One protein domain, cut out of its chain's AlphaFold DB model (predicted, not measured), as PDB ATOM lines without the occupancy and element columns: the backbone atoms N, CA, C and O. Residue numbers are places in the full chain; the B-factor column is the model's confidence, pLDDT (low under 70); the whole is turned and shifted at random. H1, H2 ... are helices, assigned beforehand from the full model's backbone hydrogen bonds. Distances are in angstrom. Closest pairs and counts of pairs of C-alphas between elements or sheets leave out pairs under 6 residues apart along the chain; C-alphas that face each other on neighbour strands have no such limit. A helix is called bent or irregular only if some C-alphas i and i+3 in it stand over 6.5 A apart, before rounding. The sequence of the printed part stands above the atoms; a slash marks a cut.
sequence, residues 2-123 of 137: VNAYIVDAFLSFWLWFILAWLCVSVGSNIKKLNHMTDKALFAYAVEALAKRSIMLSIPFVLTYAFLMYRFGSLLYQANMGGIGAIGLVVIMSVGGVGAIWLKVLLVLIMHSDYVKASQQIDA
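AT A GLANCE: This is residues 2 to 123 of the 137 residues of an uncharacterized protein of Moraxellaceae bacterium 17A (UniProt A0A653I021). A long helical hairpin, H2b and H3, makes the body of a rod, and H1 runs the rod's length, crossing first H2b and then H3; the short arm H2a and the last helix H4 lie at one end. H1, H2b and H3 form a loose up-and-down bundle, each running against the one before it. The printed part has 122 residues with four named helices, H1 to H4 in chain order, and no named strand: all helix. It is loose, with a radius of gyration of the C-alphas of 18.0 A and spans of 60 by 23 by 20 A.

IN THESE COORDINATES: Begin with the longest helix, H2, residues 39 to 77, assigned as one helix by its hydrogen bonds but bent: C-alphas 48 and 51 are 7.3 A apart. Its arms are H2a, residues 39 to 48, and H2b, residues 51 to 77, 38.5 A long. H2b is irregular, with C-alphas 56 and 59 7.1 A apart and a kink of 46 degrees near residue 59. Find C-alpha 2 at (-48.920, -2.130, -16.861); from there H1, residues 2 to 36, runs 50.8 A. H3, residues 83 to 111, is 42.1 A long, and H4, residues 113 to 123, ends at (-98.747, 24.443, -39.089).

HOW THE PARTS SIT: H2b and H3 touch as a hairpin, opposite ways at a shallow tilt of 25 degrees, closest at C-alphas 53 and 105, 5.1 A. Residues 5 to 15 of H1 touch H2b, closest at C-alphas 12 and 71, 5.5 A. Residues 19 to 33 of H1 touch H3 at a steep tilt of 45 degrees, closest at C-alphas 26 and 103, 5.6 A. H2a touches residues 105 to 109 of H3, about perpendicular at 79 degrees, closest at C-alphas 45 and 109, 6.3 A. H4 only just touches H2a, with 3 pairs of C-alphas within 8 A, the closest those of Ala 45 and Tyr 114, 6.8 A. Every O i to N i+4 pair is within hydrogen-bond range in H1, H2a, H3 and H4, and 21 of 23 in H2b.

THE WHOLE: The C-alphas farthest apart, of Val 2 and Ala 123, are 60.7 A apart. The printed part has no cut, and its three links are tight. Look for pLDDT under 70 at residues 2, 36 to 37, 114 to 115, 117 to 118 and 120 to 121 of this model.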
ATOM      1  N   VAL A   2     -48.499  -3.543 -17.043       62.25
ATOM      2  CA  VAL A   2     -48.920  -2.130 -16.861       62.25
ATOM      3  C   VAL A   2     -49.577  -1.501 -18.106       62.25
ATOM      4  O   VAL A   2     -50.601  -0.841 -17.988       62.25
ATOM      5  N   ASN A   3     -49.049  -1.760 -19.310       75.75
ATOM      6  CA  ASN A   3     -49.591  -1.177 -20.545       75.75
ATOM      7  C   ASN A   3     -51.030  -1.644 -20.862       75.75
ATOM      8  O   ASN A   3     -51.856  -0.857 -21.306       75.75
ATOM      9  N   ALA A   4     -51.358  -2.914 -20.592       77.62
ATOM     10  CA  ALA A   4     -52.699  -3.450 -20.840       77.62
ATOM     11  C   ALA A   4     -53.734  -2.849 -19.876       77.62
ATOM     12  O   ALA A   4     -54.799  -2.425 -20.314       77.62
ATOM     13  N   TYR A   5     -53.365  -2.721 -18.599       81.81
ATOM     14  CA  TYR A   5     -54.196  -2.093 -17.576       81.81
ATOM     15  C   TYR A   5     -54.513  -0.622 -17.893       81.81
ATOM     16  O   TYR A   5     -55.660  -0.203 -17.772       81.81
ATOM     17  N   ILE A   6     -53.524   0.159 -18.349       85.88
ATOM     18  CA  ILE A   6     -53.728   1.571 -18.732       85.88
ATOM     19  C   ILE A   6     -54.713   1.682 -19.900       85.88
ATOM     20  O   ILE A   6     -55.621   2.514 -19.869       85.88
ATOM     21  N   VAL A   7     -54.563   0.826 -20.916       87.25
ATOM     22  CA  VAL A   7     -55.486   0.782 -22.059       87.25
ATOM     23  C   VAL A   7     -56.895   0.400 -21.605       87.25
ATOM     24  O   VAL A   7     -57.863   1.031 -22.022       87.25
ATOM     25  N   ASP A   8     -57.030  -0.578 -20.711       87.44
ATOM     26  CA  ASP A   8     -58.328  -1.008 -20.185       87.44
ATOM     27  C   ASP A   8     -59.008   0.060 -19.330       87.44
ATOM     28  O   ASP A   8     -60.214   0.279 -19.463       87.44
ATOM     29  N   ALA A   9     -58.245   0.783 -18.511       87.12
ATOM     30  CA  ALA A   9     -58.745   1.917 -17.744       87.12
ATOM     31  C   ALA A   9     -59.222   3.054 -18.665       87.12
ATOM     32  O   ALA A   9     -60.314   3.592 -18.472       87.12
ATOM     33  N   PHE A  10     -58.455   3.370 -19.713       91.38
ATOM     34  CA  PHE A  10     -58.840   4.367 -20.714       91.38
ATOM     35  C   PHE A  10     -60.117   3.969 -21.470       91.38
ATOM     36  O   PHE A  10     -61.037   4.774 -21.607       91.38
ATOM     37  N   LEU A  11     -60.225   2.718 -21.923       92.56
ATOM     38  CA  LEU A  11     -61.427   2.218 -22.599       92.56
ATOM     39  C   LEU A  11     -62.639   2.165 -21.659       92.56
ATOM     40  O   LEU A  11     -63.764   2.428 -22.084       92.56
ATOM     41  N   SER A  12     -62.415   1.903 -20.372       92.19
ATOM     42  CA  SER A  12     -63.468   1.943 -19.354       92.19
ATOM     43  C   SER A  12     -63.992   3.360 -19.134       92.19
ATOM     44  O   SER A  12     -65.199   3.548 -19.008       92.19
ATOM     45  N   PHE A  13     -63.125   4.379 -19.161       92.94
ATOM     46  CA  PHE A  13     -63.569   5.776 -19.161       92.94
ATOM     47  C   PHE A  13     -64.509   6.064 -20.343       92.94
ATOM     48  O   PHE A  13     -65.584   6.631 -20.147       92.94
ATOM     49  N   TRP A  14     -64.163   5.610 -21.552       93.56
ATOM     50  CA  TRP A  14     -65.024   5.776 -22.728       93.56
ATOM     51  C   TRP A  14     -66.350   5.027 -22.621       93.56
ATOM     52  O   TRP A  14     -67.378   5.561 -23.036       93.56
ATOM     53  N   LEU A  15     -66.355   3.831 -22.030       93.19
ATOM     54  CA  LEU A  15     -67.584   3.089 -21.745       93.19
ATOM     55  C   LEU A  15     -68.537   3.912 -20.865       93.19
ATOM     56  O   LEU A  15     -69.703   4.103 -21.219       93.19
ATOM     57  N   TRP A  16     -68.029   4.436 -19.746       93.19
ATOM     58  CA  TRP A  16     -68.813   5.266 -18.827       93.19
ATOM     59  C   TRP A  16     -69.273   6.571 -19.471       93.19
ATOM     60  O   TRP A  16     -70.426   6.967 -19.299       93.19
ATOM     61  N   PHE A  17     -68.405   7.206 -20.258       93.69
ATOM     62  CA  PHE A  17     -68.739   8.414 -21.001       93.69
ATOM     63  C   PHE A  17     -69.886   8.175 -21.994       93.69
ATOM     64  O   PHE A  17     -70.859   8.932 -22.005       93.69
ATOM     65  N   ILE A  18     -69.820   7.098 -22.785       92.25
ATOM     66  CA  ILE A  18     -70.869   6.734 -23.750       92.25
ATOM     67  C   ILE A  18     -72.186   6.436 -23.032       92.25
ATOM     68  O   ILE A  18     -73.230   6.909 -23.477       92.25
ATOM     69  N   LEU A  19     -72.158   5.699 -21.919       92.00
ATOM     70  CA  LEU A  19     -73.361   5.404 -21.136       92.00
ATOM     71  C   LEU A  19     -74.014   6.668 -20.574       92.00
ATOM     72  O   LEU A  19     -75.218   6.862 -20.744       92.00
ATOM     73  N   ALA A  20     -73.227   7.551 -19.957       92.62
ATOM     74  CA  ALA A  20     -73.728   8.821 -19.439       92.62
ATOM     75  C   ALA A  20     -74.331   9.680 -20.562       92.62
ATOM     76  O   ALA A  20     -75.443  10.203 -20.435       92.62
ATOM     77  N   TRP A  21     -73.633   9.766 -21.697       92.94
ATOM     78  CA  TRP A  21     -74.106  10.491 -22.869       92.94
ATOM     79  C   TRP A  21     -75.397   9.895 -23.449       92.94
ATOM     80  O   TRP A  21     -76.324  10.646 -23.762       92.94
ATOM     81  N   LEU A  22     -75.505   8.565 -23.546       91.88
ATOM     82  CA  LEU A  22     -76.713   7.876 -24.010       91.88
ATOM     83  C   LEU A  22     -77.909   8.170 -23.103       91.88
ATOM     84  O   LEU A  22     -78.968   8.536 -23.614       91.88
ATOM     85  N   CYS A  23     -77.741   8.090 -21.780       89.69
ATOM     86  CA  CYS A  23     -78.804   8.389 -20.818       89.69
ATOM     87  C   CYS A  23     -79.358   9.811 -20.997       89.69
ATOM     88  O   CYS A  23     -80.572  10.004 -21.117       89.69
ATOM     89  N   VAL A  24     -78.473  10.810 -21.085       91.81
ATOM     90  CA  VAL A  24     -78.875  12.211 -21.290       91.81
ATOM     91  C   VAL A  24     -79.509  12.399 -22.669       91.81
ATOM     92  O   VAL A  24     -80.549  13.051 -22.814       91.81
ATOM     93  N   SER A  25     -78.903  11.816 -23.700       89.94
ATOM     94  CA  SER A  25     -79.317  12.060 -25.072       89.94
ATOM     95  C   SER A  25     -80.637  11.383 -25.436       89.94
ATOM     96  O   SER A  25     -81.435  11.992 -26.152       89.94
ATOM     97  N   VAL A  26     -80.882  10.160 -24.960       89.88
ATOM     98  CA  VAL A  26     -82.156   9.459 -25.158       89.88
ATOM     99  C   VAL A  26     -83.281  10.241 -24.485       89.88
ATOM    100  O   VAL A  26     -84.271  10.555 -25.143       89.88
ATOM    101  N   GLY A  27     -83.098  10.654 -23.226       86.69
ATOM    102  CA  GLY A  27     -84.094  11.455 -22.509       86.69
ATOM    103  C   GLY A  27     -84.414  12.779 -23.214       86.69
ATOM    104  O   GLY A  27     -85.583  13.142 -23.358       86.69
ATOM    105  N   SER A  28     -83.392  13.479 -23.720       88.75
ATOM    106  CA  SER A  28     -83.575  14.709 -24.507       88.75
ATOM    107  C   SER A  28     -84.350  14.459 -25.807       88.75
ATOM    108  O   SER A  28     -85.279  15.203 -26.129       88.75
ATOM    109  N   ASN A  29     -84.017  13.390 -26.535       86.75
ATOM    110  CA  ASN A  29     -84.674  13.046 -27.794       86.75
ATOM    111  C   ASN A  29     -86.139  12.638 -27.600       86.75
ATOM    112  O   ASN A  29     -86.979  13.068 -28.384       86.75
ATOM    113  N   ILE A  30     -86.463  11.876 -26.550       86.19
ATOM    114  CA  ILE A  30     -87.852  11.505 -26.225       86.19
ATOM    115  C   ILE A  30     -88.683  12.758 -25.936       86.19
ATOM    116  O   ILE A  30     -89.766  12.915 -26.496       86.19
ATOM    117  N   LYS A  31     -88.162  13.684 -25.115       86.31
ATOM    118  CA  LYS A  31     -88.848  14.955 -24.823       86.31
ATOM    119  C   LYS A  31     -89.108  15.754 -26.097       86.31
ATOM    120  O   LYS A  31     -90.223  16.213 -26.308       86.31
ATOM    121  N   LYS A  32     -88.099  15.878 -26.966       82.69
ATOM    122  CA  LYS A  32     -88.235  16.548 -28.267       82.69
ATOM    123  C   LYS A  32     -89.316  15.901 -29.129       82.69
ATOM    124  O   LYS A  32     -90.126  16.613 -29.708       82.69
ATOM    125  N   LEU A  33     -89.349  14.573 -29.192       81.25
ATOM    126  CA  LEU A  33     -90.324  13.853 -30.003       81.25
ATOM    127  C   LEU A  33     -91.760  14.031 -29.503       81.25
ATOM    128  O   LEU A  33     -92.663  14.250 -30.301       81.25
ATOM    129  N   ASN A  34     -91.949  14.003 -28.183       80.81
ATOM    130  CA  ASN A  34     -93.257  14.194 -27.557       80.81
ATOM    131  C   ASN A  34     -93.842  15.598 -27.813       80.81
ATOM    132  O   ASN A  34     -95.045  15.790 -27.697       80.81
ATOM    133  N   HIS A  35     -93.001  16.577 -28.163       77.06
ATOM    134  CA  HIS A  35     -93.439  17.906 -28.595       77.06
ATOM    135  C   HIS A  35     -93.719  18.013 -30.101       77.06
ATOM    136  O   HIS A  35     -94.339  18.987 -30.516       77.06
ATOM    137  N   MET A  36     -93.235  17.073 -30.916       69.25
ATOM    138  CA  MET A  36     -93.289  17.161 -32.381       69.25
ATOM    139  C   MET A  36     -94.299  16.214 -33.033       69.25
ATOM    140  O   MET A  36     -94.625  16.420 -34.201       69.25
ATOM    141  N   THR A  37     -94.772  15.186 -32.323       67.81
ATOM    142  CA  THR A  37     -95.554  14.103 -32.932       67.81
ATOM    143  C   THR A  37     -96.669  13.617 -32.008       67.81
ATOM    144  O   THR A  37     -96.452  13.425 -30.812       67.81
ATOM    145  N   ASP A  38     -97.847  13.344 -32.577       76.19
ATOM    146  CA  ASP A  38     -98.934  12.639 -31.888       76.19
ATOM    147  C   ASP A  38     -98.534  11.179 -31.574       76.19
ATOM    148  O   ASP A  38     -97.788  10.536 -32.322       76.19
ATOM    149  N   LYS A  39     -99.053  10.617 -30.477       75.31
ATOM    150  CA  LYS A  39     -98.749   9.253 -30.011       75.31
ATOM    151  C   LYS A  39     -99.067   8.189 -31.063       75.31
ATOM    152  O   LYS A  39     -98.323   7.216 -31.178       75.31
ATOM    153  N   ALA A  40    -100.136   8.378 -31.840       75.62
ATOM    154  CA  ALA A  40    -100.529   7.433 -32.887       75.62
ATOM    155  C   ALA A  40     -99.527   7.411 -34.058       75.62
ATOM    156  O   ALA A  40     -99.105   6.344 -34.504       75.62
ATOM    157  N   LEU A  41     -99.082   8.589 -34.504       74.12
ATOM    158  CA  LEU A  41     -98.064   8.730 -35.551       74.12
ATOM    159  C   LEU A  41     -96.698   8.219 -35.085       74.12
ATOM    160  O   LEU A  41     -95.963   7.618 -35.869       74.12
ATOM    161  N   PHE A  42     -96.369   8.409 -33.805       79.81
ATOM    162  CA  PHE A  42     -95.150   7.862 -33.223       79.81
ATOM    163  C   PHE A  42     -95.135   6.330 -33.245       79.81
ATOM    164  O   PHE A  42     -94.146   5.751 -33.687       79.81
ATOM    165  N   ALA A  43     -96.220   5.677 -32.817       82.25
ATOM    166  CA  ALA A  43     -96.312   4.216 -32.818       82.25
ATOM    167  C   ALA A  43     -96.122   3.635 -34.230       82.25
ATOM    168  O   ALA A  43     -95.334   2.708 -34.416       82.25
ATOM    169  N   TYR A  44     -96.755   4.251 -35.230       82.81
ATOM    170  CA  TYR A  44     -96.598   3.852 -36.627       82.81
ATOM    171  C   TYR A  44     -95.164   4.063 -37.145       82.81
ATOM    172  O   TYR A  44     -94.584   3.179 -37.778       82.81
ATOM    173  N   ALA A  45     -94.548   5.210 -36.836       82.94
ATOM    174  CA  ALA A  45     -93.166   5.489 -37.226       82.94
ATOM    175  C   ALA A  45     -92.169   4.523 -36.564       82.94
ATOM    176  O   ALA A  45     -91.190   4.122 -37.199       82.94
ATOM    177  N   VAL A  46     -92.418   4.122 -35.311       86.19
ATOM    178  CA  VAL A  46     -91.631   3.094 -34.616       86.19
ATOM    179  C   VAL A  46     -91.736   1.762 -35.345       86.19
ATOM    180  O   VAL A  46     -90.703   1.177 -35.652       86.19
ATOM    181  N   GLU A  47     -92.945   1.301 -35.661       88.12
ATOM    182  CA  GLU A  47     -93.154   0.022 -36.347       88.12
ATOM    183  C   GLU A  47     -92.456  -0.012 -37.716       88.12
ATOM    184  O   GLU A  47     -91.712  -0.948 -38.021       88.12
ATOM    185  N   ALA A  48     -92.593   1.061 -38.500       86.69
ATOM    186  CA  ALA A  48     -91.983   1.172 -39.823       86.69
ATOM    187  C   ALA A  48     -90.442   1.238 -39.783       86.69
ATOM    188  O   ALA A  48     -89.765   0.706 -40.667       86.69
ATOM    189  N   LEU A  49     -89.861   1.892 -38.768       89.62
ATOM    190  CA  LEU A  49     -88.417   2.150 -38.693       89.62
ATOM    191  C   LEU A  49     -87.660   1.199 -37.758       89.62
ATOM    192  O   LEU A  49     -86.429   1.158 -37.827       89.62
ATOM    193  N   ALA A  50     -88.348   0.395 -36.941       88.69
ATOM    194  CA  ALA A  50     -87.731  -0.518 -35.977       88.69
ATOM    195  C   ALA A  50     -86.714  -1.451 -36.643       88.69
ATOM    196  O   ALA A  50     -85.545  -1.469 -36.254       88.69
ATOM    197  N   LYS A  51     -87.102  -2.150 -37.716       89.25
ATOM    198  CA  LYS A  51     -86.206  -3.088 -38.414       89.25
ATOM    199  C   LYS A  51     -84.954  -2.398 -38.968       89.25
ATOM    200  O   LYS A  51     -83.844  -2.911 -38.830       89.25
ATOM    201  N   ARG A  52     -85.119  -1.205 -39.549       88.81
ATOM    202  CA  ARG A  52     -84.005  -0.414 -40.093       88.81
ATOM    203  C   ARG A  52     -83.090   0.107 -38.984       88.81
ATOM    204  O   ARG A  52     -81.872   0.088 -39.141       88.81
ATOM    205  N   SER A  53     -83.667   0.522 -37.857       91.62
ATOM    206  CA  SER A  53     -82.917   0.993 -36.690       91.62
ATOM    207  C   SER A  53     -82.049  -0.103 -36.072       91.62
ATOM    208  O   SER A  53     -80.907   0.170 -35.717       91.62
ATOM    209  N   ILE A  54     -82.534  -1.352 -36.032       90.94
ATOM    210  CA  ILE A  54     -81.750  -2.503 -35.566       90.94
ATOM    211  C   ILE A  54     -80.513  -2.666 -36.447       90.94
ATOM    212  O   ILE A  54     -79.398  -2.662 -35.935       90.94
ATOM    213  N   MET A  55     -80.693  -2.722 -37.770       91.31
ATOM    214  CA  MET A  55     -79.583  -2.916 -38.707       91.31
ATOM    215  C   MET A  55     -78.538  -1.793 -38.623       91.31
ATOM    216  O   MET A  55     -77.339  -2.058 -38.627       91.31
ATOM    217  N   LEU A  56     -78.987  -0.544 -38.469       92.25
ATOM    218  CA  LEU A  56     -78.103   0.615 -38.305       92.25
ATOM    219  C   LEU A  56     -77.421   0.669 -36.933       92.25
ATOM    220  O   LEU A  56     -76.360   1.275 -36.808       92.25
ATOM    221  N   SER A  57     -77.998   0.036 -35.909       92.75
ATOM    222  CA  SER A  57     -77.414  -0.012 -34.565       92.75
ATOM    223  C   SER A  57     -76.256  -1.009 -34.432       92.75
ATOM    224  O   SER A  57     -75.425  -0.834 -33.544       92.75
ATOM    225  N   ILE A  58     -76.140  -1.998 -35.331       92.19
ATOM    226  CA  ILE A  58     -75.126  -3.071 -35.283       92.19
ATOM    227  C   ILE A  58     -73.690  -2.556 -35.062       92.19
ATOM    228  O   ILE A  58     -73.068  -3.002 -34.099       92.19
ATOM    229  N   PRO A  59     -73.129  -1.625 -35.863       93.44
ATOM    230  CA  PRO A  59     -71.745  -1.175 -35.663       93.44
ATOM    231  C   PRO A  59     -71.523  -0.503 -34.298       93.44
ATOM    232  O   PRO A  59     -70.472  -0.673 -33.674       93.44
ATOM    233  N   PHE A  60     -72.526   0.217 -33.791       93.38
ATOM    234  CA  PHE A  60     -72.468   0.858 -32.477       93.38
ATOM    235  C   PHE A  60     -72.557  -0.171 -31.348       93.38
ATOM    236  O   PHE A  60     -71.812  -0.079 -30.374       93.38
ATOM    237  N   VAL A  61     -73.415  -1.182 -31.503       94.44
ATOM    238  CA  VAL A  61     -73.531  -2.306 -30.567       94.44
ATOM    239  C   VAL A  61     -72.238  -3.119 -30.524       94.44
ATOM    240  O   VAL A  61     -71.792  -3.461 -29.435       94.44
ATOM    241  N   LEU A  62     -71.589  -3.372 -31.665       94.50
ATOM    242  CA  LEU A  62     -70.292  -4.060 -31.708       94.50
ATOM    243  C   LEU A  62     -69.197  -3.257 -30.996       94.50
ATOM    244  O   LEU A  62     -68.439  -3.815 -30.205       94.50
ATOM    245  N   THR A  63     -69.153  -1.942 -31.222       93.88
ATOM    246  CA  THR A  63     -68.218  -1.044 -30.523       93.88
ATOM    247  C   THR A  63     -68.462  -1.069 -29.014       93.88
ATOM    248  O   THR A  63     -67.527  -1.184 -28.224       93.88
ATOM    249  N   TYR A  64     -69.727  -1.026 -28.601       94.31
ATOM    250  CA  TYR A  64     -70.111  -1.106 -27.196       94.31
ATOM    251  C   TYR A  64     -69.760  -2.458 -26.564       94.31
ATOM    252  O   TYR A  64     -69.209  -2.502 -25.467       94.31
ATOM    253  N   ALA A  65     -70.013  -3.560 -27.272       93.94
ATOM    254  CA  ALA A  65     -69.662  -4.905 -26.826       93.94
ATOM    255  C   ALA A  65     -68.146  -5.060 -26.637       93.94
ATOM    256  O   ALA A  65     -67.712  -5.649 -25.649       93.94
ATOM    257  N   PHE A  66     -67.340  -4.472 -27.527       93.94
ATOM    258  CA  PHE A  66     -65.888  -4.421 -27.361       93.94
ATOM    259  C   PHE A  66     -65.483  -3.677 -26.079       93.94
ATOM    260  O   PHE A  66     -64.676  -4.188 -25.303       93.94
ATOM    261  N   LEU A  67     -66.077  -2.512 -25.807       93.69
ATOM    262  CA  LEU A  67     -65.807  -1.758 -24.577       93.69
ATOM    263  C   LEU A  67     -66.226  -2.532 -23.318       93.69
ATOM    264  O   LEU A  67     -65.467  -2.580 -22.352       93.69
ATOM    265  N   MET A  68     -67.387  -3.191 -23.347       94.06
ATOM    266  CA  MET A  68     -67.857  -4.056 -22.259       94.06
ATOM    267  C   MET A  68     -66.921  -5.243 -22.016       94.06
ATOM    268  O   MET A  68     -66.625  -5.566 -20.866       94.06
ATOM    269  N   TYR A  69     -66.410  -5.866 -23.080       91.81
ATOM    270  CA  TYR A  69     -65.428  -6.944 -22.976       91.81
ATOM    271  C   TYR A  69     -64.131  -6.470 -22.298       91.81
ATOM    272  O   TYR A  69     -63.630  -7.129 -21.383       91.81
ATOM    273  N   ARG A  70     -63.612  -5.297 -22.691       91.56
ATOM    274  CA  ARG A  70     -62.407  -4.709 -22.076       91.56
ATOM    275  C   ARG A  70     -62.645  -4.306 -20.621       91.56
ATOM    276  O   ARG A  70     -61.795  -4.573 -19.775       91.56
ATOM    277  N   PHE A  71     -63.822  -3.776 -20.300       90.50
ATOM    278  CA  PHE A  71     -64.219  -3.501 -18.919       90.50
ATOM    279  C   PHE A  71     -64.303  -4.780 -18.070       90.50
ATOM    280  O   PHE A  71     -63.806  -4.806 -16.947       90.50
ATOM    281  N   GLY A  72     -64.838  -5.874 -18.617       88.25
ATOM    282  CA  GLY A  72     -64.823  -7.182 -17.954       88.25
ATOM    283  C   GLY A  72     -63.404  -7.686 -17.669       88.25
ATOM    284  O   GLY A  72     -63.133  -8.184 -16.575       88.25
ATOM    285  N   SER A  73     -62.474  -7.492 -18.611       87.38
ATOM    286  CA  SER A  73     -61.054  -7.803 -18.395       87.38
ATOM    287  C   SER A  73     -60.440  -6.954 -17.276       87.38
ATOM    288  O   SER A  73     -59.718  -7.494 -16.437       87.38
ATOM    289  N   LEU A  74     -60.772  -5.659 -17.210       88.06
ATOM    290  CA  LEU A  74     -60.322  -4.767 -16.137       88.06
ATOM    291  C   LEU A  74     -60.825  -5.226 -14.764       88.06
ATOM    292  O   LEU A  74     -60.050  -5.269 -13.813       88.06
ATOM    293  N   LEU A  75     -62.105  -5.596 -14.663       87.62
ATOM    294  CA  LEU A  75     -62.701  -6.086 -13.416       87.62
ATOM    295  C   LEU A  75     -62.015  -7.361 -12.923       87.62
ATOM    296  O   LEU A  75     -61.767  -7.498 -11.725       87.62
ATOM    297  N   TYR A  76     -61.674  -8.269 -13.840       84.62
ATOM    298  CA  TYR A  76     -60.916  -9.472 -13.508       84.62
ATOM    299  C   TYR A  76     -59.506  -9.130 -13.006       84.62
ATOM    300  O   TYR A  76     -59.099  -9.608 -11.951       84.62
ATOM    301  N   GLN A  77     -58.788  -8.243 -13.706       83.81
ATOM    302  CA  GLN A  77     -57.449  -7.786 -13.301       83.81
ATOM    303  C   GLN A  77     -57.454  -7.062 -11.944       83.81
ATOM    304  O   GLN A  77     -56.499  -7.173 -11.180       83.81
ATOM    305  N   ALA A  78     -58.532  -6.343 -11.627       83.81
ATOM    306  CA  ALA A  78     -58.711  -5.639 -10.361       83.81
ATOM    307  C   ALA A  78     -59.205  -6.543  -9.211       83.81
ATOM    308  O   ALA A  78     -59.491  -6.034  -8.128       83.81
ATOM    309  N   ASN A  79     -59.335  -7.861  -9.424       83.06
ATOM    310  CA  ASN A  79     -59.936  -8.812  -8.475       83.06
ATOM    311  C   ASN A  79     -61.362  -8.426  -8.026       83.06
ATOM    312  O   ASN A  79     -61.815  -8.794  -6.944       83.06
ATOM    313  N   MET A  80     -62.113  -7.718  -8.875       81.12
ATOM    314  CA  MET A  80     -63.485  -7.276  -8.604       81.12
ATOM    315  C   MET A  80     -64.524  -8.257  -9.171       81.12
ATOM    316  O   MET A  80     -65.561  -7.843  -9.668       81.12
ATOM    317  N   GLY A  81     -64.273  -9.567  -9.107       70.00
ATOM    318  CA  GLY A  81     -65.128 -10.612  -9.702       70.00
ATOM    319  C   GLY A  81     -66.375 -11.007  -8.897       70.00
ATOM    320  O   GLY A  81     -66.958 -12.056  -9.154       70.00
ATOM    321  N   GLY A  82     -66.771 -10.222  -7.891       81.94
ATOM    322  CA  GLY A  82     -67.917 -10.540  -7.033       81.94
ATOM    323  C   GLY A  82     -69.273 -10.430  -7.746       81.94
ATOM    324  O   GLY A  82     -69.399  -9.802  -8.797       81.94
ATOM    325  N   ILE A  83     -70.326 -10.974  -7.120       80.56
ATOM    326  CA  ILE A  83     -71.719 -10.940  -7.622       80.56
ATOM    327  C   ILE A  83     -72.169  -9.525  -8.023       80.56
ATOM    328  O   ILE A  83     -72.832  -9.362  -9.046       80.56
ATOM    329  N   GLY A  84     -71.773  -8.495  -7.265       81.94
ATOM    330  CA  GLY A  84     -72.110  -7.103  -7.579       81.94
ATOM    331  C   GLY A  84     -71.534  -6.618  -8.915       81.94
ATOM    332  O   GLY A  84     -72.216  -5.920  -9.662       81.94
ATOM    333  N   ALA A  85     -70.316  -7.034  -9.261       83.44
ATOM    334  CA  ALA A  85     -69.685  -6.666 -10.526       83.44
ATOM    335  C   ALA A  85     -70.287  -7.430 -11.710       83.44
ATOM    336  O   ALA A  85     -70.524  -6.841 -12.763       83.44
ATOM    337  N   ILE A  86     -70.613  -8.713 -11.524       85.62
ATOM    338  CA  ILE A  86     -71.318  -9.511 -12.538       85.62
ATOM    339  C   ILE A  86     -72.692  -8.891 -12.826       85.62
ATOM    340  O   ILE A  86     -73.036  -8.666 -13.986       85.62
ATOM    341  N   GLY A  87     -73.450  -8.548 -11.779       86.75
ATOM    342  CA  GLY A  87     -74.741  -7.872 -11.915       86.75
ATOM    343  C   GLY A  87     -74.628  -6.540 -12.660       86.75
ATOM    344  O   GLY A  87     -75.407  -6.280 -13.577       86.75
ATOM    345  N   LEU A  88     -73.612  -5.733 -12.334       88.19
ATOM    346  CA  LEU A  88     -73.340  -4.475 -13.028       88.19
ATOM    347  C   LEU A  88     -73.069  -4.692 -14.526       88.19
ATOM    348  O   LEU A  88     -73.672  -4.012 -15.354       88.19
ATOM    349  N   VAL A  89     -72.224  -5.664 -14.885       90.00
ATOM    350  CA  VAL A  89     -71.908  -5.985 -16.288       90.00
ATOM    351  C   VAL A  89     -73.158  -6.414 -17.056       90.00
ATOM    352  O   VAL A  89     -73.353  -5.983 -18.196       90.00
ATOM    353  N   VAL A  90     -74.035  -7.216 -16.447       90.00
ATOM    354  CA  VAL A  90     -75.293  -7.650 -17.076       90.00
ATOM    355  C   VAL A  90     -76.226  -6.461 -17.316       90.00
ATOM    356  O   VAL A  90     -76.707  -6.279 -18.436       90.00
ATOM    357  N   ILE A  91     -76.435  -5.616 -16.301       91.56
ATOM    358  CA  ILE A  91     -77.296  -4.428 -16.409       91.56
ATOM    359  C   ILE A  91     -76.752  -3.466 -17.467       91.56
ATOM    360  O   ILE A  91     -77.509  -2.999 -18.320       91.56
ATOM    361  N   MET A  92     -75.442  -3.206 -17.461       92.62
ATOM    362  CA  MET A  92     -74.794  -2.359 -18.464       92.62
ATOM    363  C   MET A  92     -74.916  -2.961 -19.864       92.62
ATOM    364  O   MET A  92     -75.165  -2.226 -20.817       92.62
ATOM    365  N   SER A  93     -74.794  -4.279 -20.018       91.56
ATOM    366  CA  SER A  93     -74.915  -4.931 -21.326       91.56
ATOM    367  C   SER A  93     -76.313  -4.741 -21.914       91.56
ATOM    368  O   SER A  93     -76.457  -4.198 -23.007       91.56
ATOM    369  N   VAL A  94     -77.353  -5.123 -21.169       92.88
ATOM    370  CA  VAL A  94     -78.742  -5.045 -21.650       92.88
ATOM    371  C   VAL A  94     -79.191  -3.589 -21.794       92.88
ATOM    372  O   VAL A  94     -79.721  -3.201 -22.838       92.88
ATOM    373  N   GLY A  95     -78.934  -2.763 -20.777       91.88
ATOM    374  CA  GLY A  95     -79.320  -1.353 -20.769       91.88
ATOM    375  C   GLY A  95     -78.598  -0.536 -21.839       91.88
ATOM    376  O   GLY A  95     -79.230   0.257 -22.535       91.88
ATOM    377  N   GLY A  96     -77.296  -0.765 -22.027       91.62
ATOM    378  CA  GLY A  96     -76.498  -0.067 -23.033       91.62
ATOM    379  C   GLY A  96     -76.911  -0.416 -24.459       91.62
ATOM    380  O   GLY A  96     -77.138   0.488 -25.263       91.62
ATOM    381  N   VAL A  97     -77.102  -1.703 -24.766       93.75
ATOM    382  CA  VAL A  97     -77.583  -2.141 -26.090       93.75
ATOM    383  C   VAL A  97     -78.967  -1.561 -26.387       93.75
ATOM    384  O   VAL A  97     -79.179  -0.996 -27.463       93.75
ATOM    385  N   GLY A  98     -79.884  -1.624 -25.416       92.31
ATOM    386  CA  GLY A  98     -81.212  -1.023 -25.541       92.31
ATOM    387  C   GLY A  98     -81.156   0.489 -25.772       92.31
ATOM    388  O   GLY A  98     -81.847   1.003 -26.650       92.31
ATOM    389  N   ALA A  99     -80.295   1.207 -25.044       92.62
ATOM    390  CA  ALA A  99     -80.133   2.653 -25.186       92.62
ATOM    391  C   ALA A  99     -79.538   3.054 -26.546       92.62
ATOM    392  O   ALA A  99     -79.995   4.031 -27.143       92.62
ATOM    393  N   ILE A 100     -78.561   2.301 -27.063       93.94
ATOM    394  CA  ILE A 100     -77.986   2.515 -28.401       93.94
ATOM    395  C   ILE A 100     -79.061   2.339 -29.468       93.94
ATOM    396  O   ILE A 100     -79.252   3.221 -30.308       93.94
ATOM    397  N   TRP A 101     -79.790   1.223 -29.414       94.44
ATOM    398  CA  TRP A 101     -80.877   0.955 -30.347       94.44
ATOM    399  C   TRP A 101     -81.939   2.061 -30.300       94.44
ATOM    400  O   TRP A 101     -82.276   2.647 -31.332       94.44
ATOM    401  N   LEU A 102     -82.395   2.418 -29.097       92.38
ATOM    402  CA  LEU A 102     -83.399   3.459 -28.895       92.38
ATOM    403  C   LEU A 102     -82.912   4.823 -29.398       92.38
ATOM    404  O   LEU A 102     -83.673   5.563 -30.018       92.38
ATOM    405  N   LYS A 103     -81.634   5.158 -29.198       91.81
ATOM    406  CA  LYS A 103     -81.041   6.395 -29.715       91.81
ATOM    407  C   LYS A 103     -81.085   6.442 -31.243       91.81
ATOM    408  O   LYS A 103     -81.498   7.465 -31.792       91.81
ATOM    409  N   VAL A 104     -80.684   5.363 -31.915       92.50
ATOM    410  CA  VAL A 104     -80.725   5.259 -33.384       92.50
ATOM    411  C   VAL A 104     -82.163   5.367 -33.888       92.50
ATOM    412  O   VAL A 104     -82.432   6.154 -34.795       92.50
ATOM    413  N   LEU A 105     -83.099   4.651 -33.259       91.56
ATOM    414  CA  LEU A 105     -84.522   4.708 -33.588       91.56
ATOM    415  C   LEU A 105     -85.078   6.134 -33.465       91.56
ATOM    416  O   LEU A 105     -85.688   6.639 -34.403       91.56
ATOM    417  N   LEU A 106     -84.824   6.812 -32.343       89.62
ATOM    418  CA  LEU A 106     -85.298   8.178 -32.119       89.62
ATOM    419  C   LEU A 106     -84.730   9.155 -33.152       89.62
ATOM    420  O   LEU A 106     -85.461  10.003 -33.650       89.62
ATOM    421  N   VAL A 107     -83.445   9.034 -33.498       89.25
ATOM    422  CA  VAL A 107     -82.831   9.879 -34.533       89.25
ATOM    423  C   VAL A 107     -83.471   9.629 -35.899       89.25
ATOM    424  O   VAL A 107     -83.762  10.596 -36.603       89.25
ATOM    425  N   LEU A 108     -83.736   8.369 -36.255       87.81
ATOM    426  CA  LEU A 108     -84.420   8.025 -37.504       87.81
ATOM    427  C   LEU A 108     -85.834   8.598 -37.549       87.81
ATOM    428  O   LEU A 108     -86.204   9.188 -38.557       87.81
ATOM    429  N   ILE A 109     -86.599   8.477 -36.462       86.81
ATOM    430  CA  ILE A 109     -87.960   9.021 -36.401       86.81
ATOM    431  C   ILE A 109     -87.920  10.547 -36.519       86.81
ATOM    432  O   ILE A 109     -88.633  11.094 -37.355       86.81
ATOM    433  N   MET A 110     -87.041  11.231 -35.777       83.44
ATOM    434  CA  MET A 110     -86.892  12.695 -35.838       83.44
ATOM    435  C   MET A 110     -86.616  13.233 -37.247       83.44
ATOM    436  O   MET A 110     -87.055  14.332 -37.567       83.44
ATOM    437  N   HIS A 111     -85.884  12.482 -38.070       82.88
ATOM    438  CA  HIS A 111     -85.524  12.892 -39.433       82.88
ATOM    439  C   HIS A 111     -86.402  12.243 -40.510       82.88
ATOM    440  O   HIS A 111     -86.182  12.474 -41.700       82.88
ATOM    441  N   SER A 112     -87.386  11.437 -40.109       79.75
ATOM    442  CA  SER A 112     -88.314  10.790 -41.029       79.75
ATOM    443  C   SER A 112     -89.351  11.773 -41.565       79.75
ATOM    444  O   SER A 112     -89.706  12.764 -40.919       79.75
ATOM    445  N   ASP A 113     -89.891  11.462 -42.738       74.12
ATOM    446  CA  ASP A 113     -90.928  12.283 -43.357       74.12
ATOM    447  C   ASP A 113     -92.246  12.264 -42.564       74.12
ATOM    448  O   ASP A 113     -93.037  13.193 -42.681       74.12
ATOM    449  N   TYR A 114     -92.438  11.292 -41.662       68.00
ATOM    450  CA  TYR A 114     -93.579  11.240 -40.741       68.00
ATOM    451  C   TYR A 114     -93.615  12.433 -39.775       68.00
ATOM    452  O   TYR A 114     -94.675  13.018 -39.551       68.00
ATOM    453  N   VAL A 115     -92.461  12.838 -39.233       66.88
ATOM    454  CA  VAL A 115     -92.373  14.004 -38.334       66.88
ATOM    455  C   VAL A 115     -92.543  15.302 -39.118       66.88
ATOM    456  O   VAL A 115     -93.233  16.211 -38.659       66.88
ATOM    457  N   LYS A 116     -92.000  15.373 -40.339       71.06
ATOM    458  CA  LYS A 116     -92.208  16.526 -41.230       71.06
ATOM    459  C   LYS A 116     -93.682  16.692 -41.607       71.06
ATOM    460  O   LYS A 116     -94.191  17.808 -41.567       71.06
ATOM    461  N   ALA A 117     -94.375  15.596 -41.916       67.50
ATOM    462  CA  ALA A 117     -95.803  15.606 -42.221       67.50
ATOM    463  C   ALA A 117     -96.637  16.061 -41.011       67.50
ATOM    464  O   ALA A 117     -97.519  16.902 -41.164       67.50
ATOM    465  N   SER A 118     -96.312  15.584 -39.800       66.00
ATOM    466  CA  SER A 118     -96.972  16.029 -38.561       66.00
ATOM    467  C   SER A 118     -96.817  17.539 -38.347       66.00
ATOM    468  O   SER A 118     -97.801  18.241 -38.124       66.00
ATOM    469  N   GLN A 119     -95.598  18.067 -38.505       71.12
ATOM    470  CA  GLN A 119     -95.327  19.502 -38.367       71.12
ATOM    471  C   GLN A 119     -96.050  20.351 -39.422       71.12
ATOM    472  O   GLN A 119     -96.508  21.452 -39.115       71.12
ATOM    473  N   GLN A 120     -96.181  19.854 -40.655       68.44
ATOM    474  CA  GLN A 120     -96.931  20.538 -41.712       68.44
ATOM    475  C   GLN A 120     -98.435  20.579 -41.419       68.44
ATOM    476  O   GLN A 120     -99.061  21.620 -41.615       68.44
ATOM    477  N   ILE A 121     -99.012  19.484 -40.912       69.75
ATOM    478  CA  ILE A 121    -100.432  19.423 -40.534       69.75
ATOM    479  C   ILE A 121    -100.725  20.385 -39.374       69.75
ATOM    480  O   ILE A 121    -101.689  21.151 -39.446       69.75
ATOM    481  N   ASP A 122     -99.874  20.411 -38.347       71.31
ATOM    482  CA  ASP A 122    -100.026  21.336 -37.219       71.31
ATOM    483  C   ASP A 122     -99.868  22.802 -37.642       71.31
ATOM    484  O   ASP A 122    -100.640  23.663 -37.208       71.31
ATOM    485  N   ALA A 123     -98.921  23.101 -38.537       72.31
ATOM    486  CA  ALA A 123     -98.747  24.443 -39.089       72.31
ATOM    487  C   ALA A 123     -99.973  24.897 -39.903       72.31
ATOM    488  O   ALA A 123    -100.438  26.028 -39.738       72.31
TER     489      ALA A 123